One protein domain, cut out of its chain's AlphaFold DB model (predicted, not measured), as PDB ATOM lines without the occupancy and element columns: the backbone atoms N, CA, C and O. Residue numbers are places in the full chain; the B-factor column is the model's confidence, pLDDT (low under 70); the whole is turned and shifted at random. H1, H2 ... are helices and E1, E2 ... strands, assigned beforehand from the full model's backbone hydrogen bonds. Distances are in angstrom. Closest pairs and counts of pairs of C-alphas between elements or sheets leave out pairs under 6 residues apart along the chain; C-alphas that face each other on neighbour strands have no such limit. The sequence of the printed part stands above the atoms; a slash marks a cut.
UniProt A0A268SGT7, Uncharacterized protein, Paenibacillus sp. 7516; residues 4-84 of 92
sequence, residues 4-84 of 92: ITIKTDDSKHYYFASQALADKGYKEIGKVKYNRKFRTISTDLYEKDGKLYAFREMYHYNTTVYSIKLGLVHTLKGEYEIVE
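Overview. This is residues 4 to 84 of the 92 residues of an uncharacterized protein of Paenibacillus sp. 7516 (UniProt A0A268SGT7). One strongly twisted antiparallel sheet of five strands curls round a single short helix, H1. The hairpin of E2 and E3 reaches out to one end of the longest axis, the hairpin of E4 and E5 reaches towards the other, and the last stretch, residues 73 to 84, folds back to pair briefly with E2. The printed part has 81 residues, with one named helix and five named strands in the order E1, H1, E2, E3, E4, E5. The sheet's order is E1, E5, E4, E3, E2, and the class is mostly strand. The whole is compact, with a radius of gyration of the C-alphas of 12.9 A and spans of 39 by 29 by 21 A.

Arrangement. E1, residues 4 to 7, is an edge strand and the antiparallel neighbour of E5, residues 64 to 72, at 160 degrees; N 6 and O 68 are 2.8 A apart, within hydrogen-bond range. H1, residues 17 to 22, is on the sheet; its closest C-alphas to E5 are those of Ala 17 and Ile 68, 7.0 A apart. Every O i to N i+4 pair in H1 is within hydrogen-bond range. E2, residues 27 to 36, is the other edge strand and bends by 59 degrees at residue 30; its closest C-alphas to H1 are those of Glu 28 and Ser 18, 6.8 A apart. E2 and E3, residues 39 to 48, form a hairpin at 152 degrees, with N 34 and O 41 2.9 A apart. H1 and E3 are near each other. E3 and E4, residues 51 to 61, form a hairpin, with N 53 and O 46 2.8 A apart. E4 bends by 59 degrees at residue 54. E4 and E5 form a hairpin at 152 degrees, with N 69 and O 57 2.8 A apart. E2, E3, E4 and E5 make a meander, each strand the antiparallel neighbour of the one before. E1 is apart from E2 and E3.

Along the chain. E1 begins at C-alpha 4, (-48.262, -30.155, 2.926), and is 9.8 A long. H1 measures 8.6 A, E2 25.3 A, E3 27.8 A and E4 28.5 A, from C-alpha 51 at (-49.972, -38.031, -6.353). E5, 24.3 A long, ends at C-alpha 72, (-50.935, -30.815, -4.320).

Size, cuts and confidence. The two C-alphas farthest apart are those of Ser 11 and Phe 38, 39.6 A. The printed part has no cut, and no link is long. Residues 82 to 83 pair antiparallel with residues 31 to 32 of E2. The mean pLDDT of the printed part is 83.8; residue 36 and residues 74 to 84 are under 70.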
ATOM      1  N   ILE A   4     -48.806 -29.240   1.926       92.56
ATOM      2  CA  ILE A   4     -48.262 -30.155   2.926       92.56
ATOM      3  C   ILE A   4     -46.846 -29.723   3.286       92.56
ATOM      4  O   ILE A   4     -46.117 -29.212   2.436       92.56
ATOM      5  N   THR A   5     -46.464 -29.937   4.541       94.81
ATOM      6  CA  THR A   5     -45.115 -29.658   5.038       94.81
ATOM      7  C   THR A   5     -44.434 -30.977   5.353       94.81
ATOM      8  O   THR A   5     -44.938 -31.765   6.152       94.81
ATOM      9  N   ILE A   6     -43.283 -31.207   4.738       93.31
ATOM     10  CA  ILE A   6     -42.435 -32.369   4.964       93.31
ATOM     11  C   ILE A   6     -41.320 -31.947   5.904       93.31
ATOM     12  O   ILE A   6     -40.537 -31.064   5.567       93.31
ATOM     13  N   LYS A   7     -41.264 -32.563   7.086       93.56
ATOM     14  CA  LYS A   7     -40.127 -32.407   7.993       93.56
ATOM     15  C   LYS A   7     -38.984 -33.287   7.512       93.56
ATOM     16  O   LYS A   7     -39.184 -34.476   7.241       93.56
ATOM     17  N   THR A   8     -37.810 -32.698   7.402       88.44
ATOM     18  CA  THR A   8     -36.575 -33.382   7.025       88.44
ATOM     19  C   THR A   8     -35.779 -33.723   8.281       88.44
ATOM     20  O   THR A   8     -36.113 -33.285   9.379       88.44
ATOM     21  N   ASP A   9     -34.799 -34.606   8.124       85.88
ATOM     22  CA  ASP A   9     -33.865 -34.954   9.193       85.88
ATOM     23  C   ASP A   9     -32.767 -33.886   9.229       85.88
ATOM     24  O   ASP A   9     -32.040 -33.731   8.250       85.88
ATOM     25  N   ASP A  10     -32.698 -33.121  10.314       80.50
ATOM     26  CA  ASP A  10     -31.773 -31.998  10.477       80.50
ATOM     27  C   ASP A  10     -30.335 -32.437  10.783       80.50
ATOM     28  O   ASP A  10     -29.417 -31.622  10.674       80.50
ATOM     29  N   SER A  11     -30.118 -33.724  11.075       83.69
ATOM     30  CA  SER A  11     -28.785 -34.328  11.170       83.69
ATOM     31  C   SER A  11     -28.147 -34.601   9.804       83.69
ATOM     32  O   SER A  11     -26.942 -34.847   9.716       83.69
ATOM     33  N   LYS A  12     -28.938 -34.550   8.724       83.19
ATOM     34  CA  LYS A  12     -28.473 -34.772   7.355       83.19
ATOM     35  C   LYS A  12     -28.234 -33.451   6.632       83.19
ATOM     36  O   LYS A  12     -28.995 -32.493   6.753       83.19
ATOM     37  N   HIS A  13     -27.185 -33.435   5.818       82.81
ATOM     38  CA  HIS A  13     -26.880 -32.306   4.949       82.81
ATOM     39  C   HIS A  13     -27.557 -32.488   3.593       82.81
ATOM     40  O   HIS A  13     -27.307 -33.469   2.892       82.81
ATOM     41  N   TYR A  14     -28.384 -31.519   3.216       83.12
ATOM     42  CA  TYR A  14     -29.032 -31.466   1.914       83.12
ATOM     43  C   TYR A  14     -28.671 -30.148   1.239       83.12
ATOM     44  O   TYR A  14     -28.951 -29.071   1.764       83.12
ATOM     45  N   TYR A  15     -28.070 -30.235   0.057       81.25
ATOM     46  CA  TYR A  15     -27.785 -29.061  -0.769       81.25
ATOM     47  C   TYR A  15     -29.027 -28.618  -1.547       81.25
ATOM     48  O   TYR A  15     -29.174 -27.438  -1.862       81.25
ATOM     49  N   PHE A  16     -29.934 -29.559  -1.827       85.06
ATOM     50  CA  PHE A  16     -31.140 -29.329  -2.616       85.06
ATOM     51  C   PHE A  16     -32.374 -29.968  -1.976       85.06
ATOM     52  O   PHE A  16     -32.296 -31.022  -1.340       85.06
ATOM     53  N   ALA A  17     -33.540 -29.360  -2.212       87.44
ATOM     54  CA  ALA A  17     -34.831 -29.890  -1.774       87.44
ATOM     55  C   ALA A  17     -35.093 -31.306  -2.318       87.44
ATOM     56  O   ALA A  17     -35.619 -32.151  -1.596       87.44
ATOM     57  N   SER A  18     -34.677 -31.580  -3.558       91.19
ATOM     58  CA  SER A  18     -34.838 -32.875  -4.225       91.19
ATOM     59  C   SER A  18     -34.181 -34.025  -3.460       91.19
ATOM     60  O   SER A  18     -34.786 -35.085  -3.326       91.19
ATOM     61  N   GLN A  19     -33.001 -33.806  -2.871       91.50
ATOM     62  CA  GLN A  19     -32.302 -34.813  -2.066       91.50
ATOM     63  C   GLN A  19     -33.091 -35.162  -0.798       91.50
ATOM     64  O   GLN A  19     -33.315 -36.331  -0.495       91.50
ATOM     65  N   ALA A  20     -33.574 -34.144  -0.084       91.69
ATOM     66  CA  ALA A  20     -34.335 -34.349   1.143       91.69
ATOM     67  C   ALA A  20     -35.717 -34.972   0.884       91.69
ATOM     68  O   ALA A  20     -36.257 -35.696   1.721       91.69
ATOM     69  N   LEU A  21     -36.295 -34.695  -0.286       93.81
ATOM     70  CA  LEU A  21     -37.546 -35.285  -0.749       93.81
ATOM     71  C   LEU A  21     -37.364 -36.741  -1.203       93.81
ATOM     72  O   LEU A  21     -38.213 -37.573  -0.870       93.81
ATOM     73  N   ALA A  22     -36.252 -37.074  -1.862       92.69
ATOM     74  CA  ALA A  22     -35.912 -38.444  -2.248       92.69
ATOM     75  C   ALA A  22     -35.822 -39.375  -1.029       92.69
ATOM     76  O   ALA A  22     -36.434 -40.444  -1.028       92.69
ATOM     77  N   ASP A  23     -35.201 -38.920   0.064       92.81
ATOM     78  CA  ASP A  23     -35.151 -39.637   1.352       92.81
ATOM     79  C   ASP A  23     -36.538 -39.902   1.961       92.81
ATOM     80  O   ASP A  23     -36.722 -40.797   2.789       92.81
ATOM     81  N   LYS A  24     -37.540 -39.116   1.564       92.00
ATOM     82  CA  LYS A  24     -38.938 -39.274   1.976       92.00
ATOM     83  C   LYS A  24     -39.778 -40.009   0.930       92.00
ATOM     84  O   LYS A  24     -40.997 -40.078   1.103       92.00
ATOM     85  N   GLY A  25     -39.166 -40.561  -0.116       94.25
ATOM     86  CA  GLY A  25     -39.829 -41.330  -1.171       94.25
ATOM     87  C   GLY A  25     -40.557 -40.480  -2.213       94.25
ATOM     88  O   GLY A  25     -41.484 -40.973  -2.842       94.25
ATOM     89  N   TYR A  26     -40.197 -39.205  -2.362       95.69
ATOM     90  CA  TYR A  26     -40.685 -38.370  -3.459       95.69
ATOM     91  C   TYR A  26     -39.717 -38.449  -4.635       95.69
ATOM     92  O   TYR A  26     -38.513 -38.261  -4.464       95.69
ATOM     93  N   LYS A  27     -40.247 -38.670  -5.834       93.56
ATOM     94  CA  LYS A  27     -39.470 -38.696  -7.072       93.56
ATOM     95  C   LYS A  27     -39.676 -37.398  -7.835       93.56
ATOM     96  O   LYS A  27     -40.813 -37.028  -8.095       93.56
ATOM     97  N   GLU A  28     -38.600 -36.711  -8.203       92.06
ATOM     98  CA  GLU A  28     -38.690 -35.585  -9.136       92.06
ATOM     99  C   GLU A  28     -39.035 -36.116 -10.531       92.06
ATOM    100  O   GLU A  28     -38.383 -37.038 -11.025       92.06
ATOM    101  N   ILE A  29     -40.090 -35.579 -11.139       89.44
ATOM    102  CA  ILE A  29     -40.595 -36.025 -12.446       89.44
ATOM    103  C   ILE A  29     -40.569 -34.918 -13.507       89.44
ATOM    104  O   ILE A  29     -41.046 -35.119 -14.618       89.44
ATOM    105  N   GLY A  30     -40.041 -33.742 -13.168       88.25
ATOM    106  CA  GLY A  30     -39.913 -32.613 -14.081       88.25
ATOM    107  C   GLY A  30     -40.291 -31.304 -13.410       88.25
ATOM    108  O   GLY A  30     -40.138 -31.138 -12.199       88.25
ATOM    109  N   LYS A  31     -40.805 -30.364 -14.198       88.25
ATOM    110  CA  LYS A  31     -41.193 -29.030 -13.721       88.25
ATOM    111  C   LYS A  31     -42.614 -28.702 -14.123       88.25
ATOM    112  O   LYS A  31     -43.082 -29.114 -15.181       88.25
ATOM    113  N   VAL A  32     -43.284 -27.918 -13.290       84.62
ATOM    114  CA  VAL A  32     -44.604 -27.368 -13.572       84.62
ATOM    115  C   VAL A  32     -44.531 -25.854 -13.691       84.62
ATOM    116  O   VAL A  32     -43.985 -25.164 -12.826       84.62
ATOM    117  N   LYS A  33     -45.112 -25.323 -14.765       83.38
ATOM    118  CA  LYS A  33     -45.298 -23.883 -14.954       83.38
ATOM    119  C   LYS A  33     -46.689 -23.475 -14.483       83.38
ATOM    120  O   LYS A  33     -47.666 -24.156 -14.772       83.38
ATOM    121  N   TYR A  34     -46.794 -22.350 -13.781       76.44
ATOM    122  CA  TYR A  34     -48.083 -21.724 -13.490       76.44
ATOM    123  C   TYR A  34     -48.039 -20.214 -13.714       76.44
ATOM    124  O   TYR A  34     -47.091 -19.522 -13.326       76.44
ATOM    125  N   ASN A  35     -49.105 -19.691 -14.318       71.44
ATOM    126  CA  ASN A  35     -49.277 -18.264 -14.561       71.44
ATOM    127  C   ASN A  35     -49.821 -17.575 -13.308       71.44
ATOM    128  O   ASN A  35     -50.942 -17.823 -12.864       71.44
ATOM    129  N   ARG A  36     -49.029 -16.675 -12.723       68.88
ATOM    130  CA  ARG A  36     -49.439 -15.839 -11.593       68.88
ATOM    131  C   ARG A  36     -49.506 -14.384 -12.038       68.88
ATOM    132  O   ARG A  36     -48.470 -13.731 -12.023       68.88
ATOM    133  N   LYS A  37     -50.712 -13.898 -12.375       70.50
ATOM    134  CA  LYS A  37     -51.125 -12.528 -12.793       70.50
ATOM    135  C   LYS A  37     -50.249 -11.800 -13.836       70.50
ATOM    136  O   LYS A  37     -50.798 -11.311 -14.807       70.50
ATOM    137  N   PHE A  38     -48.932 -11.735 -13.654       70.00
ATOM    138  CA  PHE A  38     -47.963 -11.061 -14.524       70.00
ATOM    139  C   PHE A  38     -46.666 -11.861 -14.747       70.00
ATOM    140  O   PHE A  38     -45.741 -11.357 -15.375       70.00
ATOM    141  N   ARG A  39     -46.549 -13.084 -14.208       74.56
ATOM    142  CA  ARG A  39     -45.341 -13.907 -14.353       74.56
ATOM    143  C   ARG A  39     -45.671 -15.393 -14.420       74.56
ATOM    144  O   ARG A  39     -46.411 -15.904 -13.580       74.56
ATOM    145  N   THR A  40     -45.055 -16.083 -15.372       78.88
ATOM    146  CA  THR A  40     -44.976 -17.545 -15.388       78.88
ATOM    147  C   THR A  40     -43.887 -17.979 -14.416       78.88
ATOM    148  O   THR A  40     -42.734 -17.553 -14.522       78.88
ATOM    149  N   ILE A  41     -44.255 -18.787 -13.428       79.81
ATOM    150  CA  ILE A  41     -43.315 -19.361 -12.463       79.81
ATOM    151  C   ILE A  41     -43.167 -20.839 -12.802       79.81
ATOM    152  O   ILE A  41     -44.171 -21.538 -12.905       79.81
ATOM    153  N   SER A  42     -41.926 -21.289 -12.980       84.19
ATOM    154  CA  SER A  42     -41.578 -22.705 -13.100       84.19
ATOM    155  C   SER A  42     -41.128 -23.218 -11.736       84.19
ATOM    156  O   SER A  42     -40.372 -22.528 -11.049       84.19
ATOM    157  N   THR A  43     -41.609 -24.385 -11.324       88.88
ATOM    158  CA  THR A  43     -41.215 -25.015 -10.062       88.88
ATOM    159  C   THR A  43     -41.129 -26.526 -10.214       88.88
ATOM    160  O   THR A  43     -41.827 -27.096 -11.050       88.88
ATOM    161  N   ASP A  44     -40.281 -27.163  -9.415       92.06
ATOM    162  CA  ASP A  44     -40.039 -28.601  -9.507       92.06
ATOM    163  C   ASP A  44     -41.295 -29.398  -9.139       92.06
ATOM    164  O   ASP A  44     -42.096 -29.004  -8.279       92.06
ATOM    165  N   LEU A  45     -41.490 -30.509  -9.838       91.94
ATOM    166  CA  LEU A  45     -42.650 -31.376  -9.732       91.94
ATOM    167  C   LEU A  45     -42.217 -32.743  -9.212       91.94
ATOM    168  O   LEU A  45     -41.344 -33.396  -9.779       91.94
ATOM    169  N   TYR A  46     -42.884 -33.186  -8.155       93.69
ATOM    170  CA  TYR A  46     -42.603 -34.439  -7.476       93.69
ATOM    171  C   TYR A  46     -43.809 -35.374  -7.516       93.69
ATOM    172  O   TYR A  46     -44.952 -34.936  -7.380       93.69
ATOM    173  N   GLU A  47     -43.554 -36.668  -7.641       92.81
ATOM    174  CA  GLU A  47     -44.537 -37.741  -7.532       92.81
ATOM    175  C   GLU A  47     -44.279 -38.561  -6.267       92.81
ATOM    176  O   GLU A  47     -43.131 -38.821  -5.898       92.81
ATOM    177  N   LYS A  48     -45.362 -38.919  -5.573       93.88
ATOM    178  CA  LYS A  48     -45.349 -39.899  -4.489       93.88
ATOM    179  C   LYS A  48     -46.724 -40.541  -4.345       93.88
ATOM    180  O   LYS A  48     -47.725 -39.825  -4.248       93.88
ATOM    181  N   ASP A  49     -46.769 -41.867  -4.255       92.44
ATOM    182  CA  ASP A  49     -47.997 -42.657  -4.091       92.44
ATOM    183  C   ASP A  49     -49.068 -42.315  -5.153       92.44
ATOM    184  O   ASP A  49     -50.260 -42.195  -4.844       92.44
ATOM    185  N   GLY A  50     -48.642 -42.070  -6.399       87.94
ATOM    186  CA  GLY A  50     -49.510 -41.692  -7.519       87.94
ATOM    187  C   GLY A  50     -50.062 -40.266  -7.442       87.94
ATOM    188  O   GLY A  50     -50.978 -39.917  -8.187       87.94
ATOM    189  N   LYS A  51     -49.551 -39.428  -6.533       91.12
ATOM    190  CA  LYS A  51     -49.972 -38.031  -6.353       91.12
ATOM    191  C   LYS A  51     -48.863 -37.077  -6.761       91.12
ATOM    192  O   LYS A  51     -47.697 -37.289  -6.444       91.12
ATOM    193  N   LEU A  52     -49.268 -35.983  -7.401       90.69
ATOM    194  CA  LEU A  52     -48.364 -34.951  -7.893       90.69
ATOM    195  C   LEU A  52     -48.292 -33.742  -6.959       90.69
ATOM    196  O   LEU A  52     -49.312 -33.205  -6.506       90.69
ATOM    197  N   TYR A  53     -47.072 -33.280  -6.724       92.25
ATOM    198  CA  TYR A  53     -46.719 -32.261  -5.751       92.25
ATOM    199  C   TYR A  53     -45.768 -31.230  -6.362       92.25
ATOM    200  O   TYR A  53     -44.637 -31.545  -6.704       92.25
ATOM    201  N   ALA A  54     -46.208 -29.980  -6.460       91.19
ATOM    202  CA  ALA A  54     -45.367 -28.873  -6.893       91.19
ATOM    203  C   ALA A  54     -44.569 -28.316  -5.710       91.19
ATOM    204  O   ALA A  54     -45.141 -28.070  -4.639       91.19
ATOM    205  N   PHE A  55     -43.281 -28.057  -5.903       92.25
ATOM    206  CA  PHE A  55     -42.475 -27.335  -4.930       92.25
ATOM    207  C   PHE A  55     -43.058 -25.948  -4.651       92.25
ATOM    208  O   PHE A  55     -43.661 -25.300  -5.511       92.25
ATOM    209  N   ARG A  56     -42.932 -25.493  -3.403       89.88
ATOM    210  CA  ARG A  56     -43.369 -24.153  -2.999       89.88
ATOM    211  C   ARG A  56     -42.292 -23.394  -2.263       89.88
ATOM    212  O   ARG A  56     -42.019 -22.251  -2.608       89.88
ATOM    213  N   GLU A  57     -41.757 -23.997  -1.216       91.81
ATOM    214  CA  GLU A  57     -40.854 -23.316  -0.305       91.81
ATOM    215  C   GLU A  57     -40.010 -24.338   0.445       91.81
ATOM    216  O   GLU A  57     -40.460 -25.451   0.719       91.81
ATOM    217  N   MET A  58     -38.806 -23.930   0.822       93.00
ATOM    218  CA  MET A  58     -37.908 -24.694   1.669       93.00
ATOM    219  C   MET A  58     -37.452 -23.805   2.819       93.00
ATOM    220  O   MET A  58     -36.985 -22.692   2.595       93.00
ATOM    221  N   TYR A  59     -37.575 -24.306   4.044       92.25
ATOM    222  CA  TYR A  59     -36.963 -23.687   5.209       92.25
ATOM    223  C   TYR A  59     -35.632 -24.378   5.488       92.25
ATOM    224  O   TYR A  59     -35.600 -25.581   5.768       92.25
ATOM    225  N   HIS A  60     -34.542 -23.622   5.383       91.00
ATOM    226  CA  HIS A  60     -33.181 -24.126   5.518       91.00
ATOM    227  C   HIS A  60     -32.274 -23.102   6.208       91.00
ATOM    228  O   HIS A  60     -32.553 -21.901   6.199       91.00
ATOM    229  N   TYR A  61     -31.177 -23.589   6.780       87.44
ATOM    230  CA  TYR A  61     -30.055 -22.786   7.249       87.44
ATOM    231  C   TYR A  61     -28.756 -23.490   6.864       87.44
ATOM    232  O   TYR A  61     -28.549 -24.653   7.204       87.44
ATOM    233  N   ASN A  62     -27.881 -22.786   6.143       86.12
ATOM    234  CA  ASN A  62     -26.673 -23.368   5.558       86.12
ATOM    235  C   ASN A  62     -27.004 -24.637   4.733       86.12
ATOM    236  O   ASN A  62     -27.861 -24.575   3.849       86.12
ATOM    237  N   THR A  63     -26.372 -25.773   5.035       81.94
ATOM    238  CA  THR A  63     -26.586 -27.083   4.394       81.94
ATOM    239  C   THR A  63     -27.666 -27.928   5.075       81.94
ATOM    240  O   THR A  63     -27.861 -29.088   4.712       81.94
ATOM    241  N   THR A  64     -28.361 -27.382   6.074       85.44
ATOM    242  CA  THR A  64     -29.440 -28.074   6.780       85.44
ATOM    243  C   THR A  64     -30.779 -27.607   6.237       85.44
ATOM    244  O   THR A  64     -31.158 -26.442   6.371       85.44
ATOM    245  N   VAL A  65     -31.531 -28.534   5.652       89.50
ATOM    246  CA  VAL A  65     -32.942 -28.329   5.318       89.50
ATOM    247  C   VAL A  65     -33.766 -28.833   6.495       89.50
ATOM    248  O   VAL A  65     -33.584 -29.974   6.912       89.50
ATOM    249  N   TYR A  66     -34.671 -28.007   7.024       90.12
ATOM    250  CA  TYR A  66     -35.547 -28.358   8.156       90.12
ATOM    251  C   TYR A  66     -36.936 -28.808   7.707       90.12
ATOM    252  O   TYR A  66     -37.566 -29.684   8.306       90.12
ATOM    253  N   SER A  67     -37.465 -28.150   6.673       92.94
ATOM    254  CA  SER A  67     -38.744 -28.543   6.100       92.94
ATOM    255  C   SER A  67     -38.925 -28.053   4.677       92.94
ATOM    256  O   SER A  67     -38.377 -27.027   4.272       92.94
ATOM    257  N   ILE A  68     -39.753 -28.778   3.933       95.25
ATOM    258  CA  ILE A  68     -40.126 -28.445   2.562       95.25
ATOM    259  C   ILE A  68     -41.644 -28.398   2.470       95.25
ATOM    260  O   ILE A  68     -42.337 -29.306   2.933       95.25
ATOM    261  N   LYS A  69     -42.177 -27.337   1.868       94.69
ATOM    262  CA  LYS A  69     -43.603 -27.199   1.578       94.69
ATOM    263  C   LYS A  69     -43.874 -27.596   0.136       94.69
ATOM    264  O   LYS A  69     -43.279 -27.050  -0.793       94.69
ATOM    265  N   LEU A  70     -44.832 -28.499  -0.036       93.19
ATOM    266  CA  LEU A  70     -45.298 -28.984  -1.328       93.19
ATOM    267  C   LEU A  70     -46.785 -28.678  -1.517       93.19
ATOM    268  O   LEU A  70     -47.587 -28.790  -0.589       93.19
ATOM    269  N   GLY A  71     -47.170 -28.299  -2.729       90.81
ATOM    270  CA  GLY A  71     -48.552 -28.065  -3.130       90.81
ATOM    271  C   GLY A  71     -49.122 -29.221  -3.934       90.81
ATOM    272  O   GLY A  71     -48.555 -29.574  -4.959       90.81
ATOM    273  N   LEU A  72     -50.271 -29.767  -3.537       88.00
ATOM    274  CA  LEU A  72     -50.935 -30.815  -4.320       88.00
ATOM    275  C   LEU A  72     -51.472 -30.250  -5.649       88.00
ATOM    276  O   LEU A  72     -52.328 -29.352  -5.651       88.00
ATOM    277  N   VAL A  73     -51.019 -30.823  -6.766       81.69
ATOM    278  CA  VAL A  73     -51.315 -30.337  -8.126       81.69
ATOM    279  C   VAL A  73     -52.790 -30.493  -8.499       81.69
ATOM    280  O   VAL A  73     -53.312 -29.636  -9.201       81.69
ATOM    281  N   HIS A  74     -53.527 -31.447  -7.913       68.19
ATOM    282  CA  HIS A  74     -54.980 -31.609  -8.132       68.19
ATOM    283  C   HIS A  74     -55.813 -30.343  -7.831       68.19
ATOM    284  O   HIS A  74     -56.976 -30.256  -8.209       68.19
ATOM    285  N   THR A  75     -55.243 -29.363  -7.116       53.25
ATOM    286  CA  THR A  75     -55.899 -28.087  -6.785       53.25
ATOM    287  C   THR A  75     -55.328 -26.867  -7.513       53.25
ATOM    288  O   THR A  75     -55.716 -25.737  -7.198       53.25
ATOM    289  N   LEU A  76     -54.420 -27.056  -8.472       53.66
ATOM    290  CA  LEU A  76     -53.959 -26.000  -9.368       53.66
ATOM    291  C   LEU A  76     -54.974 -25.869 -10.514       53.66
ATOM    292  O   LEU A  76     -54.853 -26.509 -11.548       53.66
ATOM    293  N   LYS A  77     -56.020 -25.057 -10.312       45.59
ATOM    294  CA  LYS A  77     -56.877 -24.587 -11.413       45.59
ATOM    295  C   LYS A  77     -56.036 -23.680 -12.318       45.59
ATOM    296  O   LYS A  77     -55.916 -22.490 -12.041       45.59
ATOM    297  N   GLY A  78     -55.411 -24.249 -13.339       53.88
ATOM    298  CA  GLY A  78     -54.622 -23.526 -14.329       53.88
ATOM    299  C   GLY A  78     -53.839 -24.496 -15.198       53.88
ATOM    300  O   GLY A  78     -53.351 -25.500 -14.689       53.88
ATOM    301  N   GLU A  79     -53.769 -24.193 -16.491       52.22
ATOM    302  CA  GLU A  79     -52.988 -24.916 -17.495       52.22
ATOM    303  C   GLU A  79     -51.577 -25.165 -16.958       52.22
ATOM    304  O   GLU A  79     -50.821 -24.228 -16.692       52.22
ATOM    305  N   TYR A  80     -51.266 -26.434 -16.716       58.94
ATOM    306  CA  TYR A  80     -49.943 -26.866 -16.320       58.94
ATOM    307  C   TYR A  80     -49.337 -27.639 -17.480       58.94
ATOM    308  O   TYR A  80     -49.946 -28.560 -18.019       58.94
ATOM    309  N   GLU A  81     -48.119 -27.270 -17.840       63.12
ATOM    310  CA  GLU A  81     -47.280 -28.080 -18.709       63.12
ATOM    311  C   GLU A  81     -46.264 -28.778 -17.815       63.12
ATOM    312  O   GLU A  81     -45.526 -28.116 -17.076       63.12
ATOM    313  N   ILE A  82     -46.267 -30.110 -17.854       64.12
ATOM    314  CA  ILE A  82     -45.154 -30.893 -17.328       64.12
ATOM    315  C   ILE A  82     -44.039 -30.740 -18.352       64.12
ATOM    316  O   ILE A  82     -44.173 -31.177 -19.493       64.12
ATOM    317  N   VAL A  83     -42.964 -30.074 -17.956       66.12
ATOM    318  CA  VAL A  83     -41.739 -30.051 -18.746       66.12
ATOM    319  C   VAL A  83     -40.902 -31.218 -18.249       66.12
ATOM    320  O   VAL A  83     -40.360 -31.152 -17.142       66.12
ATOM    321  N   GLU A  84     -40.863 -32.303 -19.022       58.97
ATOM    322  CA  GLU A  84     -39.893 -33.372 -18.798       58.97
ATOM    323  C   GLU A  84     -38.494 -32.802 -19.046       58.97
ATOM    324  O   GLU A  84     -38.244 -32.146 -20.060       58.97
TER     325      GLU A  84